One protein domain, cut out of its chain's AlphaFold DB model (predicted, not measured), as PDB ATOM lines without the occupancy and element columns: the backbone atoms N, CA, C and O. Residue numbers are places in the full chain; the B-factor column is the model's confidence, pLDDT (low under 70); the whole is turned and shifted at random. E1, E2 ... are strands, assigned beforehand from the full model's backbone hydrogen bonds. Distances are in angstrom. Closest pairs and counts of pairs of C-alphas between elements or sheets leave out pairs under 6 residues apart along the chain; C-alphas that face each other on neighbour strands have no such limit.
ATOM      1  N   GLU A 187     -72.658  82.675   7.625       95.50
ATOM      2  CA  GLU A 187     -72.177  83.704   6.709       95.50
ATOM      3  C   GLU A 187     -73.357  84.524   6.184       95.50
ATOM      4  O   GLU A 187     -74.244  84.020   5.495       95.50
ATOM      5  N   TRP A 188     -73.358  85.811   6.511       96.25
ATOM      6  CA  TRP A 188     -74.326  86.783   6.037       96.25
ATOM      7  C   TRP A 188     -73.742  87.553   4.868       96.25
ATOM      8  O   TRP A 188     -72.685  88.174   4.976       96.25
ATOM      9  N   THR A 189     -74.464  87.550   3.756       96.75
ATOM     10  CA  THR A 189     -74.099  88.263   2.533       96.75
ATOM     11  C   THR A 189     -75.202  89.238   2.149       96.75
ATOM     12  O   THR A 189     -76.383  89.010   2.417       96.75
ATOM     13  N   PHE A 190     -74.838  90.349   1.523       97.00
ATOM     14  CA  PHE A 190     -75.800  91.260   0.914       97.00
ATOM     15  C   PHE A 190     -75.224  91.834  -0.378       97.00
ATOM     16  O   PHE A 190     -74.046  92.195  -0.467       97.00
ATOM     17  N   GLY A 191     -76.076  91.879  -1.402       94.81
ATOM     18  CA  GLY A 191     -75.719  92.399  -2.716       94.81
ATOM     19  C   GLY A 191     -75.526  93.921  -2.722       94.81
ATOM     20  O   GLY A 191     -75.694  94.578  -1.696       94.81
ATOM     21  N   PRO A 192     -75.185  94.501  -3.884       97.00
ATOM     22  CA  PRO A 192     -75.095  95.948  -4.042       97.00
ATOM     23  C   PRO A 192     -76.460  96.603  -3.803       97.00
ATOM     24  O   PRO A 192     -77.382  96.467  -4.607       97.00
ATOM     25  N   VAL A 193     -76.575  97.343  -2.702       97.19
ATOM     26  CA  VAL A 193     -77.767  98.111  -2.322       97.19
ATOM     27  C   VAL A 193     -77.442  99.597  -2.331       97.19
ATOM     28  O   VAL A 193     -76.424 100.025  -1.791       97.19
ATOM     29  N   VAL A 194     -78.317 100.400  -2.939       96.81
ATOM     30  CA  VAL A 194     -78.148 101.855  -3.012       96.81
ATOM     31  C   VAL A 194     -78.831 102.530  -1.820       96.81
ATOM     32  O   VAL A 194     -80.057 102.548  -1.728       96.81
ATOM     33  N   LEU A 195     -78.044 103.140  -0.937       96.06
ATOM     34  CA  LEU A 195     -78.508 103.946   0.192       96.06
ATOM     35  C   LEU A 195     -78.662 105.412  -0.231       96.06
ATOM     36  O   LEU A 195     -77.742 106.019  -0.793       96.06
ATOM     37  N   GLY A 196     -79.843 105.987   0.022       93.00
ATOM     38  CA  GLY A 196     -80.157 107.398  -0.244       93.00
ATOM     39  C   GLY A 196     -79.803 107.907  -1.648       93.00
ATOM     40  O   GLY A 196     -79.527 109.092  -1.806       93.00
ATOM     41  N   ARG A 197     -79.807 107.027  -2.662       92.50
ATOM     42  CA  ARG A 197     -79.471 107.302  -4.081       92.50
ATOM     43  C   ARG A 197     -78.024 107.719  -4.371       92.50
ATOM     44  O   ARG A 197     -77.727 108.043  -5.516       92.50
ATOM     45  N   LEU A 198     -77.142 107.728  -3.373       92.12
ATOM     46  CA  LEU A 198     -75.783 108.263  -3.515       92.12
ATOM     47  C   LEU A 198     -74.705 107.207  -3.305       92.12
ATOM     48  O   LEU A 198     -73.678 107.253  -3.970       92.12
ATOM     49  N   ILE A 199     -74.931 106.275  -2.384       96.06
ATOM     50  CA  ILE A 199     -73.919 105.321  -1.937       96.06
ATOM     51  C   ILE A 199     -74.405 103.918  -2.264       96.06
ATOM     52  O   ILE A 199     -75.564 103.600  -2.027       96.06
ATOM     53  N   THR A 200     -73.524 103.064  -2.766       97.38
ATOM     54  CA  THR A 200     -73.774 101.630  -2.919       97.38
ATOM     55  C   THR A 200     -72.979 100.880  -1.864       97.38
ATOM     56  O   THR A 200     -71.784 101.125  -1.706       97.38
ATOM     57  N   VAL A 201     -73.628  99.974  -1.144       97.81
ATOM     58  CA  VAL A 201     -72.984  99.090  -0.166       97.81
ATOM     59  C   VAL A 201     -73.177  97.638  -0.578       97.81
ATOM     60  O   VAL A 201     -74.243  97.275  -1.064       97.81
ATOM     61  N   SER A 202     -72.154  96.817  -0.382       97.94
ATOM     62  CA  SER A 202     -72.196  95.367  -0.607       97.94
ATOM     63  C   SER A 202     -71.158  94.688   0.262       97.94
ATOM     64  O   SER A 202     -70.095  95.265   0.497       97.94
ATOM     65  N   GLY A 203     -71.405  93.460   0.697       97.38
ATOM     66  CA  GLY A 203     -70.400  92.752   1.472       97.38
ATOM     67  C   GLY A 203     -70.867  91.451   2.083       97.38
ATOM     68  O   GLY A 203     -71.977  90.976   1.831       97.38
ATOM     69  N   SER A 204     -69.991  90.911   2.918       96.62
ATOM     70  CA  SER A 204     -70.267  89.745   3.741       96.62
ATOM     71  C   SER A 204     -69.605  89.846   5.113       96.62
ATOM     72  O   SER A 204     -68.686  90.640   5.331       96.62
ATOM     73  N   PHE A 205     -70.121  89.074   6.061       97.06
ATOM     74  CA  PHE A 205     -69.506  88.822   7.361       97.06
ATOM     75  C   PHE A 205     -70.028  87.501   7.923       97.06
ATOM     76  O   PHE A 205     -71.138  87.075   7.613       97.06
ATOM     77  N   THR A 206     -69.257  86.869   8.797       95.62
ATOM     78  CA  THR A 206     -69.706  85.708   9.566       95.62
ATOM     79  C   THR A 206     -70.185  86.181  10.933       95.62
ATOM     80  O   THR A 206     -69.479  86.934  11.604       95.62
ATOM     81  N   TYR A 207     -71.378  85.756  11.342       95.25
ATOM     82  CA  TYR A 207     -71.945  86.061  12.652       95.25
ATOM     83  C   TYR A 207     -72.194  84.781  13.438       95.25
ATOM     84  O   TYR A 207     -72.773  83.832  12.908       95.25
ATOM     85  N   ASP A 208     -71.779  84.793  14.699       93.12
ATOM     86  CA  ASP A 208     -72.090  83.757  15.672       93.12
ATOM     87  C   ASP A 208     -72.982  84.331  16.781       93.12
ATOM     88  O   ASP A 208     -72.537  85.129  17.611       93.12
ATOM     89  N   ALA A 209     -74.246  83.910  16.785       91.31
ATOM     90  CA  ALA A 209     -75.253  84.322  17.754       91.31
ATOM     91  C   ALA A 209     -74.972  83.833  19.181       91.31
ATOM     92  O   ALA A 209     -75.414  84.489  20.122       91.31
ATOM     93  N   ASP A 210     -74.236  82.729  19.353       88.12
ATOM     94  CA  ASP A 210     -73.942  82.169  20.678       88.12
ATOM     95  C   ASP A 210     -72.918  83.035  21.425       88.12
ATOM     96  O   ASP A 210     -72.934  83.129  22.654       88.12
ATOM     97  N   THR A 211     -72.038  83.704  20.675       89.31
ATOM     98  CA  THR A 211     -70.970  84.552  21.218       89.31
ATOM     99  C   THR A 211     -71.167  86.049  20.948       89.31
ATOM    100  O   THR A 211     -70.383  86.856  21.446       89.31
ATOM    101  N   ASP A 212     -72.190  86.437  20.177       89.50
ATOM    102  CA  ASP A 212     -72.361  87.779  19.589       89.50
ATOM    103  C   ASP A 212     -71.071  88.279  18.904       89.50
ATOM    104  O   ASP A 212     -70.682  89.449  19.003       89.50
ATOM    105  N   THR A 213     -70.357  87.382  18.216       92.00
ATOM    106  CA  THR A 213     -69.103  87.726  17.532       92.00
ATOM    107  C   THR A 213     -69.286  87.837  16.027       92.00
ATOM    108  O   THR A 213     -70.039  87.099  15.394       92.00
ATOM    109  N   TYR A 214     -68.579  88.808  15.448       94.31
ATOM    110  CA  TYR A 214     -68.551  89.060  14.013       94.31
ATOM    111  C   TYR A 214     -67.126  88.817  13.532       94.31
ATOM    112  O   TYR A 214     -66.180  89.408  14.056       94.31
ATOM    113  N   THR A 215     -66.973  87.958  12.536       95.06
ATOM    114  CA  THR A 215     -65.683  87.594  11.943       95.06
ATOM    115  C   THR A 215     -65.752  87.721  10.423       95.06
ATOM    116  O   THR A 215     -66.833  87.879   9.857       95.06
ATOM    117  N   ASN A 216     -64.594  87.729   9.753       95.19
ATOM    118  CA  ASN A 216     -64.494  87.817   8.288       95.19
ATOM    119  C   ASN A 216     -65.305  88.970   7.668       95.19
ATOM    120  O   ASN A 216     -65.893  88.828   6.600       95.19
ATOM    121  N   VAL A 217     -65.365  90.115   8.354       96.62
ATOM    122  CA  VAL A 217     -66.119  91.272   7.872       96.62
ATOM    123  C   VAL A 217     -65.423  91.838   6.636       96.62
ATOM    124  O   VAL A 217     -64.281  92.295   6.710       96.62
ATOM    125  N   ASN A 218     -66.122  91.828   5.507       97.31
ATOM    126  CA  ASN A 218     -65.671  92.399   4.249       97.31
ATOM    127  C   ASN A 218     -66.822  93.168   3.602       97.31
ATOM    128  O   ASN A 218     -67.590  92.637   2.797       97.31
ATOM    129  N   ILE A 219     -66.963  94.430   3.996       97.75
ATOM    130  CA  ILE A 219     -68.020  95.304   3.502       97.75
ATOM    131  C   ILE A 219     -67.397  96.418   2.677       97.75
ATOM    132  O   ILE A 219     -66.538  97.156   3.139       97.75
ATOM    133  N   SER A 220     -67.870  96.566   1.453       98.00
ATOM    134  CA  SER A 220     -67.469  97.605   0.515       98.00
ATOM    135  C   SER A 220     -68.537  98.689   0.424       98.00
ATOM    136  O   SER A 220     -69.740  98.414   0.389       98.00
ATOM    137  N   ARG A 221     -68.081  99.936   0.363       96.94
ATOM    138  CA  ARG A 221     -68.900 101.120   0.139       96.94
ATOM    139  C   ARG A 221     -68.352 101.897  -1.050       96.94
ATOM    140  O   ARG A 221     -67.181 102.283  -1.044       96.94
ATOM    141  N   SER A 222     -69.196 102.179  -2.038       96.81
ATOM    142  CA  SER A 222     -68.838 103.070  -3.141       96.81
ATOM    143  C   SER A 222     -68.777 104.529  -2.678       96.81
ATOM    144  O   SER A 222     -69.469 104.944  -1.749       96.81
ATOM    145  N   GLY A 223     -67.914 105.320  -3.317       91.25
ATOM    146  CA  GLY A 223     -67.891 106.763  -3.101       91.25
ATOM    147  C   GLY A 223     -69.106 107.429  -3.745       91.25
ATOM    148  O   GLY A 223     -69.529 107.025  -4.828       91.25
ATOM    149  N   GLY A 224     -69.647 108.462  -3.101       91.88
ATOM    150  CA  GLY A 224     -70.798 109.204  -3.612       91.88
ATOM    151  C   GLY A 224     -71.103 110.458  -2.797       91.88
ATOM    152  O   GLY A 224     -71.111 110.429  -1.566       91.88
ATOM    153  N   GLY A 225     -71.353 111.581  -3.478       89.31
ATOM    154  CA  GLY A 225     -71.532 112.880  -2.823       89.31
ATOM    155  C   GLY A 225     -70.297 113.274  -2.003       89.31
ATOM    156  O   GLY A 225     -69.196 113.333  -2.541       89.31
ATOM    157  N   ASN A 226     -70.487 113.508  -0.701       91.00
ATOM    158  CA  ASN A 226     -69.415 113.850   0.244       91.00
ATOM    159  C   ASN A 226     -68.837 112.631   0.984       91.00
ATOM    160  O   ASN A 226     -68.035 112.794   1.902       91.00
ATOM    161  N   PHE A 227     -69.250 111.412   0.626       93.75
ATOM    162  CA  PHE A 227     -68.835 110.195   1.316       93.75
ATOM    163  C   PHE A 227     -67.757 109.465   0.502       93.75
ATOM    164  O   PHE A 227     -68.021 109.073  -0.640       93.75
ATOM    165  N   PRO A 228     -66.545 109.262   1.051       93.75
ATOM    166  CA  PRO A 228     -65.476 108.566   0.339       93.75
ATOM    167  C   PRO A 228     -65.793 107.075   0.172       93.75
ATOM    168  O   PRO A 228     -66.530 106.491   0.972       93.75
ATOM    169  N   ALA A 229     -65.211 106.436  -0.841       96.12
ATOM    170  CA  ALA A 229     -65.224 104.978  -0.925       96.12
ATOM    171  C   ALA A 229     -64.476 104.382   0.279       96.12
ATOM    172  O   ALA A 229     -63.492 104.962   0.743       96.12
ATOM    173  N   ALA A 230     -64.949 103.252   0.803       97.12
ATOM    174  CA  ALA A 230     -64.356 102.632   1.985       97.12
ATOM    175  C   ALA A 230     -64.583 101.119   2.016       97.12
ATOM    176  O   ALA A 230     -65.611 100.634   1.543       97.12
ATOM    177  N   THR A 231     -63.650 100.406   2.645       97.06
ATOM    178  CA  THR A 231     -63.817  99.002   3.030       97.06
ATOM    179  C   THR A 231     -63.900  98.932   4.548       97.06
ATOM    180  O   THR A 231     -63.043  99.479   5.240       97.06
ATOM    181  N   LEU A 232     -64.947  98.301   5.065       96.44
ATOM    182  CA  LEU A 232     -65.229  98.149   6.484       96.44
ATOM    183  C   LEU A 232     -64.968  96.695   6.868       96.44
ATOM    184  O   LEU A 232     -65.490  95.779   6.230       96.44
ATOM    185  N   THR A 233     -64.157  96.495   7.899       95.06
ATOM    186  CA  THR A 233     -63.631  95.176   8.279       95.06
ATOM    187  C   THR A 233     -63.677  94.918   9.784       95.06
ATOM    188  O   THR A 233     -63.270  93.853  10.237       95.06
ATOM    189  N   VAL A 234     -64.161  95.875  10.582       90.12
ATOM    190  CA  VAL A 234     -64.257  95.747  12.044       90.12
ATOM    191  C   VAL A 234     -65.656  96.132  12.499       90.12
ATOM    192  O   VAL A 234     -66.171  97.169  12.081       90.12
ATOM    193  N   ARG A 235     -66.257  95.324  13.382       91.25
ATOM    194  CA  ARG A 235     -67.459  95.701  14.140       91.25
ATOM    195  C   ARG A 235     -67.063  96.464  15.399       91.25
ATOM    196  O   ARG A 235     -66.174  96.046  16.135       91.25
ATOM    197  N   HIS A 236     -67.827  97.502  15.702       86.44
ATOM    198  CA  HIS A 236     -67.863  98.145  17.001       86.44
ATOM    199  C   HIS A 236     -69.283  98.156  17.558       86.44
ATOM    200  O   HIS A 236     -70.253  98.402  16.834       86.44
ATOM    201  N   GLN A 237     -69.385  97.953  18.868       82.06
ATOM    202  CA  GLN A 237     -70.591  98.238  19.621       82.06
ATOM    203  C   GLN A 237     -70.339  99.513  20.432       82.06
ATOM    204  O   GLN A 237     -69.603  99.458  21.419       82.06
ATOM    205  N   PRO A 238     -70.892 100.669  20.019       73.75
ATOM    206  CA  PRO A 238     -70.696 101.914  20.748       73.75
ATOM    207  C   PRO A 238     -71.226 101.768  22.176       73.75
ATOM    208  O   PRO A 238     -72.409 101.489  22.405       73.75
ATOM    209  N   VAL A 239     -70.333 101.948  23.145       70.25
ATOM    210  CA  VAL A 239     -70.668 101.883  24.569       70.25
ATOM    211  C   VAL A 239     -71.602 103.049  24.912       70.25
ATOM    212  O   VAL A 239     -71.353 104.188  24.529       70.25
ATOM    213  N   GLY A 240     -72.686 102.773  25.642       73.44
ATOM    214  CA  GLY A 240     -73.556 103.813  26.211       73.44
ATOM    215  C   GLY A 240     -74.842 104.136  25.443       73.44
ATOM    216  O   GLY A 240     -75.626 104.943  25.931       73.44
ATOM    217  N   LEU A 241     -75.123 103.495  24.301       70.81
ATOM    218  CA  LEU A 241     -76.373 103.737  23.554       70.81
ATOM    219  C   LEU A 241     -77.569 102.870  23.989       70.81
ATOM    220  O   LEU A 241     -78.649 103.015  23.422       70.81
ATOM    221  N   GLY A 242     -77.407 101.979  24.975       73.25
ATOM    222  CA  GLY A 242     -78.494 101.186  25.584       73.25
ATOM    223  C   GLY A 242     -79.252 100.234  24.642       73.25
ATOM    224  O   GLY A 242     -80.101  99.475  25.097       73.25
ATOM    225  N   GLN A 243     -78.955 100.257  23.343       74.50
ATOM    226  CA  GLN A 243     -79.578  99.444  22.309       74.50
ATOM    227  C   GLN A 243     -78.513  98.629  21.568       74.50
ATOM    228  O   GLN A 243     -77.420  99.152  21.319       74.50
ATOM    229  N   PRO A 244     -78.821  97.380  21.172       77.81
ATOM    230  CA  PRO A 244     -77.937  96.578  20.340       77.81
ATOM    231  C   PRO A 244     -77.846  97.231  18.958       77.81
ATOM    232  O   PRO A 244     -78.778  97.191  18.154       77.81
ATOM    233  N   ARG A 245     -76.727  97.908  18.719       86.75
ATOM    234  CA  ARG A 245     -76.388  98.567  17.458       86.75
ATOM    235  C   ARG A 245     -75.108  97.937  16.938       86.75
ATOM    236  O   ARG A 245     -74.149  97.797  17.697       86.75
ATOM    237  N   THR A 246     -75.087  97.603  15.653       91.44
ATOM    238  CA  THR A 246     -73.882  97.100  14.988       91.44
ATOM    239  C   THR A 246     -73.388  98.171  14.034       91.44
ATOM    240  O   THR A 246     -74.093  98.550  13.097       91.44
ATOM    241  N   VAL A 247     -72.187  98.679  14.305       95.00
ATOM    242  CA  VAL A 247     -71.515  99.675  13.470       95.00
ATOM    243  C   VAL A 247     -70.241  99.057  12.917       95.00
ATOM    244  O   VAL A 247     -69.461  98.471  13.665       95.00
ATOM    245  N   PHE A 248     -70.022  99.190  11.616       96.38
ATOM    246  CA  PHE A 248     -68.823  98.715  10.939       96.38
ATOM    247  C   PHE A 248     -67.923  99.876  10.542       96.38
ATOM    248  O   PHE A 248     -68.406 100.898  10.052       96.38
ATOM    249  N   PHE A 249     -66.616  99.677  10.696       96.62
ATOM    250  CA  PHE A 249     -65.574 100.649  10.389       96.62
ATOM    251  C   PHE A 249     -64.403 100.015   9.608       96.62
ATOM    252  O   PHE A 249     -64.250  98.787   9.632       96.62
ATOM    253  N   PRO A 250     -63.556 100.808   8.923       95.88
ATOM    254  CA  PRO A 250     -62.304 100.316   8.342       95.88
ATOM    255  C   PRO A 250     -61.332  99.825   9.419       95.88
ATOM    256  O   PRO A 250     -61.181 100.479  10.443       95.88
ATOM    257  N   ALA A 251     -60.634  98.709   9.200       90.38
ATOM    258  CA  ALA A 251     -59.472  98.368  10.025       90.38
ATOM    259  C   ALA A 251     -58.236  99.200   9.637       90.38
ATOM    260  O   ALA A 251     -58.108  99.605   8.479       90.38
ATOM    261  N   PRO A 252     -57.255  99.319  10.549       90.00
ATOM    262  CA  PRO A 252     -57.343  99.047  11.986       90.00
ATOM    263  C   PRO A 252     -57.865 100.278  12.742       90.00
ATOM    264  O   PRO A 252     -57.478 101.401  12.434       90.00
ATOM    265  N   ILE A 253     -58.704 100.070  13.760       88.12
ATOM    266  CA  ILE A 253     -59.159 101.144  14.654       88.12
ATOM    267  C   ILE A 253     -58.983 100.701  16.098       88.12
ATOM    268  O   ILE A 253     -59.488  99.652  16.499       88.12
ATOM    269  N   ASP A 254     -58.301 101.536  16.876       89.31
ATOM    270  CA  ASP A 254     -58.322 101.467  18.332       89.31
ATOM    271  C   ASP A 254     -59.382 102.447  18.852       89.31
ATOM    272  O   ASP A 254     -59.166 103.661  18.868       89.31
ATOM    273  N   PHE A 255     -60.539 101.920  19.256       83.12
ATOM    274  CA  PHE A 255     -61.678 102.717  19.726       83.12
ATOM    275  C   PHE A 255     -61.405 103.472  21.034       83.12
ATOM    276  O   PHE A 255     -62.179 104.361  21.386       83.12
ATOM    277  N   ALA A 256     -60.339 103.130  21.763       85.31
ATOM    278  CA  ALA A 256     -59.981 103.825  22.994       85.31
ATOM    279  C   ALA A 256     -59.187 105.113  22.732       85.31
ATOM    280  O   ALA A 256     -59.243 106.037  23.544       85.31
ATOM    281  N   THR A 257     -58.444 105.188  21.623       87.75
ATOM    282  CA  THR A 257     -57.460 106.262  21.401       87.75
ATOM    283  C   THR A 257     -57.606 106.993  20.074       87.75
ATOM    284  O   THR A 257     -57.029 108.068  19.914       87.75
ATOM    285  N   THR A 258     -58.319 106.419  19.106       92.19
ATOM    286  CA  THR A 258     -58.374 106.951  17.740       92.19
ATOM    287  C   THR A 258     -59.534 107.925  17.591       92.19
ATOM    288  O   THR A 258     -60.675 107.574  17.875       92.19
ATOM    289  N   ASP A 259     -59.250 109.131  17.096       92.94
ATOM    290  CA  ASP A 259     -60.288 110.070  16.673       92.94
ATOM    291  C   ASP A 259     -61.012 109.517  15.443       92.94
ATOM    292  O   ASP A 259     -60.420 109.375  14.371       92.94
ATOM    293  N   LEU A 260     -62.295 109.193  15.602       93.19
ATOM    294  CA  LEU A 260     -63.113 108.664  14.515       93.19
ATOM    295  C   LEU A 260     -63.687 109.758  13.612       93.19
ATOM    296  O   LEU A 260     -64.354 109.421  12.639       93.19
ATOM    297  N   THR A 261     -63.458 111.046  13.883       94.62
ATOM    298  CA  THR A 261     -64.033 112.153  13.102       94.62
ATOM    299  C   THR A 261     -63.701 112.015  11.612       94.62
ATOM    300  O   THR A 261     -62.547 111.895  11.211       94.62
ATOM    301  N   GLY A 262     -64.733 112.016  10.763       93.81
ATOM    302  CA  GLY A 262     -64.617 111.808   9.318       93.81
ATOM    303  C   GLY A 262     -64.481 110.345   8.878       93.81
ATOM    304  O   GLY A 262     -64.678 110.060   7.692       93.81
ATOM    305  N   SER A 263     -64.219 109.411   9.802       95.00
ATOM    306  CA  SER A 263     -64.107 107.983   9.500       95.00
ATOM    307  C   SER A 263     -65.418 107.461   8.907       95.00
ATOM    308  O   SER A 263     -66.496 107.755   9.435       95.00
ATOM    309  N   PRO A 264     -65.359 106.690   7.810       96.44
ATOM    310  CA  PRO A 264     -66.544 106.109   7.209       96.44
ATOM    311  C   PRO A 264     -67.129 105.026   8.121       96.44
ATOM    312  O   PRO A 264     -66.388 104.280   8.762       96.44
ATOM    313  N   TYR A 265     -68.456 104.909   8.144       96.44
ATOM    314  CA  TYR A 265     -69.138 103.840   8.871       96.44
ATOM    315  C   TYR A 265     -70.320 103.258   8.083       96.44
ATOM    316  O   TYR A 265     -70.878 103.895   7.176       96.44
ATOM    317  N   LEU A 266     -70.728 102.048   8.466       96.75
ATOM    318  CA  LEU A 266     -72.031 101.467   8.143       96.75
ATOM    319  C   LEU A 266     -72.716 101.056   9.445       96.75
ATOM    320  O   LEU A 266     -72.181 100.264  10.210       96.75
ATOM    321  N   TYR A 267     -73.893 101.605   9.686       95.12
ATOM    322  CA  TYR A 267     -74.741 101.336  10.837       95.12
ATOM    323  C   TYR A 267     -75.928 100.483  10.394       95.12
ATOM    324  O   TYR A 267     -76.561 100.806   9.390       95.12
ATOM    325  N   ILE A 268     -76.234  99.422  11.142       94.81
ATOM    326  CA  ILE A 268     -77.444  98.611  10.963       94.81
ATOM    327  C   ILE A 268     -78.331  98.797  12.194       94.81
ATOM    328  O   ILE A 268     -77.875  98.607  13.327       94.81
ATOM    329  N   GLU A 269     -79.594  99.165  11.979       90.94
ATOM    330  CA  GLU A 269     -80.559  99.341  13.059       90.94
ATOM    331  C   GLU A 269     -81.148  97.998  13.505       90.94
ATOM    332  O   GLU A 269     -81.704  97.250  12.703       90.94
ATOM    333  N   ARG A 270     -81.051  97.728  14.817       84.38
ATOM    334  CA  ARG A 270     -81.611  96.544  15.497       84.38
ATOM    335  C   ARG A 270     -81.302  95.224  14.772       84.38
ATOM    336  O   ARG A 270     -82.228  94.476  14.445       84.38
ATOM    337  N   PRO A 271     -80.018  94.917  14.523       80.75
ATOM    338  CA  PRO A 271     -79.647  93.658  13.907       80.75
ATOM    339  C   PRO A 271     -80.025  92.511  14.846       80.75
ATOM    340  O   PRO A 271     -79.520  92.415  15.961       80.75
ATOM    341  N   ALA A 272     -80.922  91.648  14.382       86.00
ATOM    342  CA  ALA A 272     -81.307  90.412  15.054       86.00
ATOM    343  C   ALA A 272     -80.865  89.221  14.197       86.00
ATOM    344  O   ALA A 272     -81.682  88.418  13.748       86.00
ATOM    345  N   PHE A 273     -79.565  89.163  13.894       91.75
ATOM    346  CA  PHE A 273     -78.990  88.014  13.202       91.75
ATOM    347  C   PHE A 273     -79.092  86.779  14.104       91.75
ATOM    348  O   PHE A 273     -78.988  86.878  15.328       91.75
ATOM    349  N   SER A 274     -79.316  85.615  13.505       92.19
ATOM    350  CA  SER A 274     -79.415  84.341  14.216       92.19
ATOM    351  C   SER A 274     -78.613  83.265  13.495       92.19
ATOM    352  O   SER A 274     -78.390  83.339  12.286       92.19
ATOM    353  N   ASN A 275     -78.229  82.220  14.222       90.44
ATOM    354  CA  ASN A 275     -77.522  81.080  13.639       90.44
ATOM    355  C   ASN A 275     -78.446  80.167  12.796       90.44
ATOM    356  O   ASN A 275     -78.003  79.162  12.251       90.44
ATOM    357  N   ALA A 276     -79.730  80.521  12.645       87.56
ATOM    358  CA  ALA A 276     -80.656  79.841  11.738       87.56
ATOM    359  C   ALA A 276     -80.512  80.299  10.271       87.56
ATOM    360  O   ALA A 276     -81.077  79.669   9.377       87.56
ATOM    361  N   GLY A 277     -79.780  81.389  10.016       90.94
ATOM    362  CA  GLY A 277     -79.629  81.971   8.682       90.94
ATOM    363  C   GLY A 277     -80.946  82.478   8.087       90.94
ATOM    364  O   GLY A 277     -81.814  82.986   8.799       90.94
ATOM    365  N   GLY A 278     -81.083  82.377   6.764       91.44
ATOM    366  CA  GLY A 278     -82.276  82.816   6.037       91.44
ATOM    367  C   GLY A 278     -82.180  84.247   5.507       91.44
ATOM    368  O   GLY A 278     -81.102  84.818   5.394       91.44
ATOM    369  N   THR A 279     -83.315  84.827   5.110       94.44
ATOM    370  CA  THR A 279     -83.351  86.191   4.559       94.44
ATOM    371  C   THR A 279     -83.874  87.164   5.605       94.44
ATOM    372  O   THR A 279     -84.999  87.015   6.077       94.44
ATOM    373  N   LEU A 280     -83.075  88.174   5.941       94.75
ATOM    374  CA  LEU A 280     -83.442  89.241   6.873       94.75
ATOM    375  C   LEU A 280     -83.371  90.586   6.162       94.75
ATOM    376  O   LEU A 280     -82.595  90.770   5.231       94.75
ATOM    377  N   THR A 281     -84.194  91.540   6.578       95.44
ATOM    378  CA  THR A 281     -84.191  92.886   6.002       95.44
ATOM    379  C   THR A 281     -84.107  93.900   7.128       95.44
ATOM    380  O   THR A 281     -84.946  93.888   8.026       95.44
ATOM    381  N   PHE A 282     -83.092  94.761   7.077       95.25
ATOM    382  CA  PHE A 282     -82.830  95.772   8.098       95.25
ATOM    383  C   PHE A 282     -82.694  97.154   7.473       95.25
ATOM    384  O   PHE A 282     -82.357  97.300   6.296       95.25
ATOM    385  N   GLU A 283     -82.929  98.181   8.281       95.75
ATOM    386  CA  GLU A 283     -82.550  99.541   7.923       95.75
ATOM    387  C   GLU A 283     -81.060  99.738   8.197       95.75
ATOM    388  O   GLU A 283     -80.539  99.367   9.252       95.75
ATOM    389  N   ALA A 284     -80.371 100.315   7.221       96.00
ATOM    390  CA  ALA A 284     -78.965 100.645   7.305       96.00
ATOM    391  C   ALA A 284     -78.744 102.122   6.977       96.00
ATOM    392  O   ALA A 284     -79.402 102.705   6.111       96.00
ATOM    393  N   VAL A 285     -77.767 102.716   7.654       96.00
ATOM    394  CA  VAL A 285     -77.299 104.080   7.411       96.00
ATOM    395  C   VAL A 285     -75.806 104.014   7.159       96.00
ATOM    396  O   VAL A 285     -75.071 103.420   7.943       96.00
ATOM    397  N   SER A 286     -75.329 104.645   6.093       96.44
ATOM    398  CA  SER A 286     -73.890 104.808   5.880       96.44
ATOM    399  C   SER A 286     -73.527 106.276   5.844       96.44
ATOM    400  O   SER A 286     -74.218 107.061   5.206       96.44
ATOM    401  N   GLY A 287     -72.443 106.643   6.520       96.06
ATOM    402  CA  GLY A 287     -72.027 108.033   6.640       96.06
ATOM    403  C   GLY A 287     -70.566 108.175   7.043       96.06
ATOM    404  O   GLY A 287     -69.757 107.262   6.843       96.06
ATOM    405  N   SER A 288     -70.234 109.329   7.604       95.62
ATOM    406  CA  SER A 288     -68.938 109.601   8.226       95.62
ATOM    407  C   SER A 288     -69.171 110.168   9.620       95.62
ATOM    408  O   SER A 288     -70.122 110.921   9.821       95.62
ATOM    409  N   CYS A 289     -68.337 109.805  10.591       94.81
ATOM    410  CA  CYS A 289     -68.526 110.252  11.970       94.81
ATOM    411  C   CYS A 289     -68.366 111.769  12.099       94.81
ATOM    412  O   CYS A 289     -67.418 112.348  11.566       94.81
ATOM    413  N   SER A 290     -69.253 112.404  12.860       93.56
ATOM    414  CA  SER A 290     -69.209 113.846  13.130       93.56
ATOM    415  C   SER A 290     -68.337 114.217  14.337       93.56
ATOM    416  O   SER A 290     -68.059 115.395  14.545       93.56
ATOM    417  N   ASN A 291     -67.911 113.235  15.139       92.06
ATOM    418  CA  ASN A 291     -67.118 113.450  16.347       92.06
ATOM    419  C   ASN A 291     -66.200 112.265  16.683       92.06
ATOM    420  O   ASN A 291     -66.303 111.190  16.090       92.06
ATOM    421  N   PHE A 292     -65.367 112.478  17.706       88.94
ATOM    422  CA  PHE A 292     -64.338 111.557  18.189       88.94
ATOM    423  C   PHE A 292     -64.850 110.146  18.502       88.94
ATOM    424  O   PHE A 292     -64.192 109.171  18.162       88.94
ATOM    425  N   PHE A 293     -66.035 110.023  19.105       89.06
ATOM    426  CA  PHE A 293     -66.601 108.733  19.528       89.06
ATOM    427  C   PHE A 293     -67.597 108.137  18.526       89.06
ATOM    428  O   PHE A 293     -68.168 107.081  18.789       89.06
ATOM    429  N   CYS A 294     -67.852 108.816  17.405       91.62
ATOM    430  CA  CYS A 294     -68.867 108.439  16.425       91.62
ATOM    431  C   CYS A 294     -70.243 108.110  17.047       91.62
ATOM    432  O   CYS A 294     -70.882 107.128  16.683       91.62
ATOM    433  N   ASN A 295     -70.703 108.903  18.022       87.94
ATOM    434  CA  ASN A 295     -71.985 108.659  18.707       87.94
ATOM    435  C   ASN A 295     -73.196 109.333  18.022       87.94
ATOM    436  O   ASN A 295     -74.335 109.147  18.449       87.94
ATOM    437  N   SER A 296     -72.945 110.108  16.965       87.69
ATOM    438  CA  SER A 296     -73.940 110.739  16.099       87.69
ATOM    439  C   SER A 296     -73.766 110.168  14.696       87.69
ATOM    440  O   SER A 296     -72.675 110.205  14.124       87.69
ATOM    441  N   PHE A 297     -74.850 109.593  14.180       88.69
ATOM    442  CA  PHE A 297     -74.883 108.927  12.887       88.69
ATOM    443  C   PHE A 297     -75.767 109.735  11.942       88.69
ATOM    444  O   PHE A 297     -76.989 109.667  12.041       88.69
ATOM    445  N   ASP A 298     -75.141 110.458  11.017       89.06
ATOM    446  CA  ASP A 298     -75.813 111.162   9.931       89.06
ATOM    447  C   ASP A 298     -75.373 110.582   8.585       89.06
ATOM    448  O   ASP A 298     -74.185 110.485   8.265       89.06
ATOM    449  N   GLY A 299     -76.344 110.194   7.766       92.81
ATOM    450  CA  GLY A 299     -76.072 109.652   6.445       92.81
ATOM    451  C   GLY A 299     -77.335 109.238   5.704       92.81
ATOM    452  O   GLY A 299     -78.426 109.231   6.279       92.81
ATOM    453  N   PRO A 300     -77.219 108.903   4.411       94.31
ATOM    454  CA  PRO A 300     -78.302 108.271   3.675       94.31
ATOM    455  C   PRO A 300     -78.768 106.980   4.361       94.31
ATOM    456  O   PRO A 300     -77.975 106.068   4.609       94.31
ATOM    457  N   LEU A 301     -80.074 106.912   4.617       95.69
ATOM    458  CA  LEU A 301     -80.771 105.734   5.127       95.69
ATOM    459  C   LEU A 301     -81.326 104.908   3.958       95.69
ATOM    460  O   LEU A 301     -81.695 105.447   2.908       95.69
ATOM    461  N   GLY A 302     -81.370 103.594   4.128       95.50
ATOM    462  CA  GLY A 302     -81.983 102.681   3.173       95.50
ATOM    463  C   GLY A 302     -82.184 101.290   3.756       95.50
ATOM    464  O   GLY A 302     -81.647 100.952   4.806       95.50
ATOM    465  N   THR A 303     -82.974 100.481   3.066       96.00
ATOM    466  CA  THR A 303     -83.281  99.111   3.473       96.00
ATOM    467  C   THR A 303     -82.331  98.141   2.776       96.00
ATOM    468  O   THR A 303     -82.206  98.182   1.553       96.00
ATOM    469  N   VAL A 304     -81.668  97.273   3.541       95.94
ATOM    470  CA  VAL A 304     -80.725  96.263   3.043       95.94
ATOM    471  C   VAL A 304     -81.266  94.875   3.365       95.94
ATOM    472  O   VAL A 304     -81.620  94.583   4.508       95.94
ATOM    473  N   THR A 305     -81.319  94.017   2.348       96.19
ATOM    474  CA  THR A 305     -81.693  92.608   2.492       96.19
ATOM    475  C   THR A 305     -80.434  91.755   2.582       96.19
ATOM    476  O   THR A 305     -79.587  91.784   1.690       96.19
ATOM    477  N   PHE A 306     -80.331  90.996   3.664       95.88
ATOM    478  CA  PHE A 306     -79.245  90.083   3.976       95.88
ATOM    479  C   PHE A 306     -79.698  88.647   3.731       95.88
ATOM    480  O   PHE A 306     -80.824  88.281   4.071       95.88
ATOM    481  N   SER A 307     -78.807  87.832   3.182       95.44
ATOM    482  CA  SER A 307     -78.981  86.396   3.000       95.44
ATOM    483  C   SER A 307     -77.929  85.663   3.826       95.44
ATOM    484  O   SER A 307     -76.729  85.803   3.583       95.44
ATOM    485  N   GLY A 308     -78.390  84.942   4.844       92.56
ATOM    486  CA  GLY A 308     -77.592  84.080   5.700       92.56
ATOM    487  C   GLY A 308     -77.552  82.672   5.125       92.56
ATOM    488  O   GLY A 308     -78.583  81.994   5.084       92.56
ATOM    489  N   LEU A 309     -76.371  82.242   4.697       87.50
ATOM    490  CA  LEU A 309     -76.107  80.876   4.270       87.50
ATOM    491  C   LEU A 309     -75.457  80.136   5.436       87.50
ATOM    492  O   LEU A 309     -74.441  80.582   5.976       87.50
TER     493      LEU A 309
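AT A GLANCE: This is residues 187 to 309 of the 371 residues of the protein "IPTL-CTERM sorting domain-containing protein" of Comamonadaceae bacterium (UniProt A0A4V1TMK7). One sheet of nine strands curls like part of a barrel and folds back on itself, the leaf E4 E3 E2 facing the leaf E9 E8 E7 E6 E5, with E1 as the hinge. The two edges of the sheet are joined at a seam, where E4 runs on into E5 across one residue, and two long loops, residues 250 to 263 and 289 to 300, lie at the end where E7 begins and E8 ends. The printed part has 123 residues, with no named helix and nine strands, E1 to E9 along the chain; the sheet's order is E4 E3 E2 E1 E9 E8 E7 E6 E5, all antiparallel. The class is all strand, and the whole is compact, with a radius of gyration of the C-alphas of 13.5 A and spans of 36 by 32 by 24 A.

HOW THE PARTS SIT: The sheet is twisted. E1, residues 187 to 195, has E2, residues 199 to 208, as one neighbour, with N 195 and O 199 2.7 A apart, and E9, residues 301 to 309, as the other, with N 307 and O 189 at 2.8 A. Beyond E2 follow E3, residues 213 to 221, with N 206 and O 215 at 2.8 A, and the edge strand E4, residues 230 to 232, with N 232 and O 219 at 2.7 A. E1 E2 E3 E4 form a meander, each strand the antiparallel neighbour of the one before. Beyond E9 stands E8, residues 278 to 288, at 139 degrees between directions, with N 284 and O 302 at 2.8 A. Next come E7, residues 264 to 268, with N 267 and O 285 at 2.8 A, and E6, residues 246 to 249, with N 248 and O 266 at 2.8 A. The edge strand E5, residues 234 to 236, pairs with E6 through N 236 and O 247, 2.8 A; E5 E6 E7 E8 E9 form a second meander. The closest C-alphas of E4 and E6, those of Leu 232 and Phe 249, are 4.6 A apart. E1 and E7 are apart.

IN THESE COORDINATES: E1 begins at C-alpha 187 (-72.177, 83.704, 6.709), is 22.2 A long and bends by 67 degrees at residue 192. E2 measures 27.9 A; E3, 22.0 A, bends by 70 degrees at residue 216. E8, the longest strand at 11 residues and 30.0 A, bends by 54 degrees at residue 281. E9, 25.3 A, ends at C-alpha 309 (-76.107, 80.876, 4.270).

THE WHOLE: The C-alphas farthest apart, Asp 210 and Gly 225, are 38.7 A apart. The printed part has no cut. The links E6 to E7 and E8 to E9 are long. Mean pLDDT of the printed part is 92.1, and no printed residue is under 70.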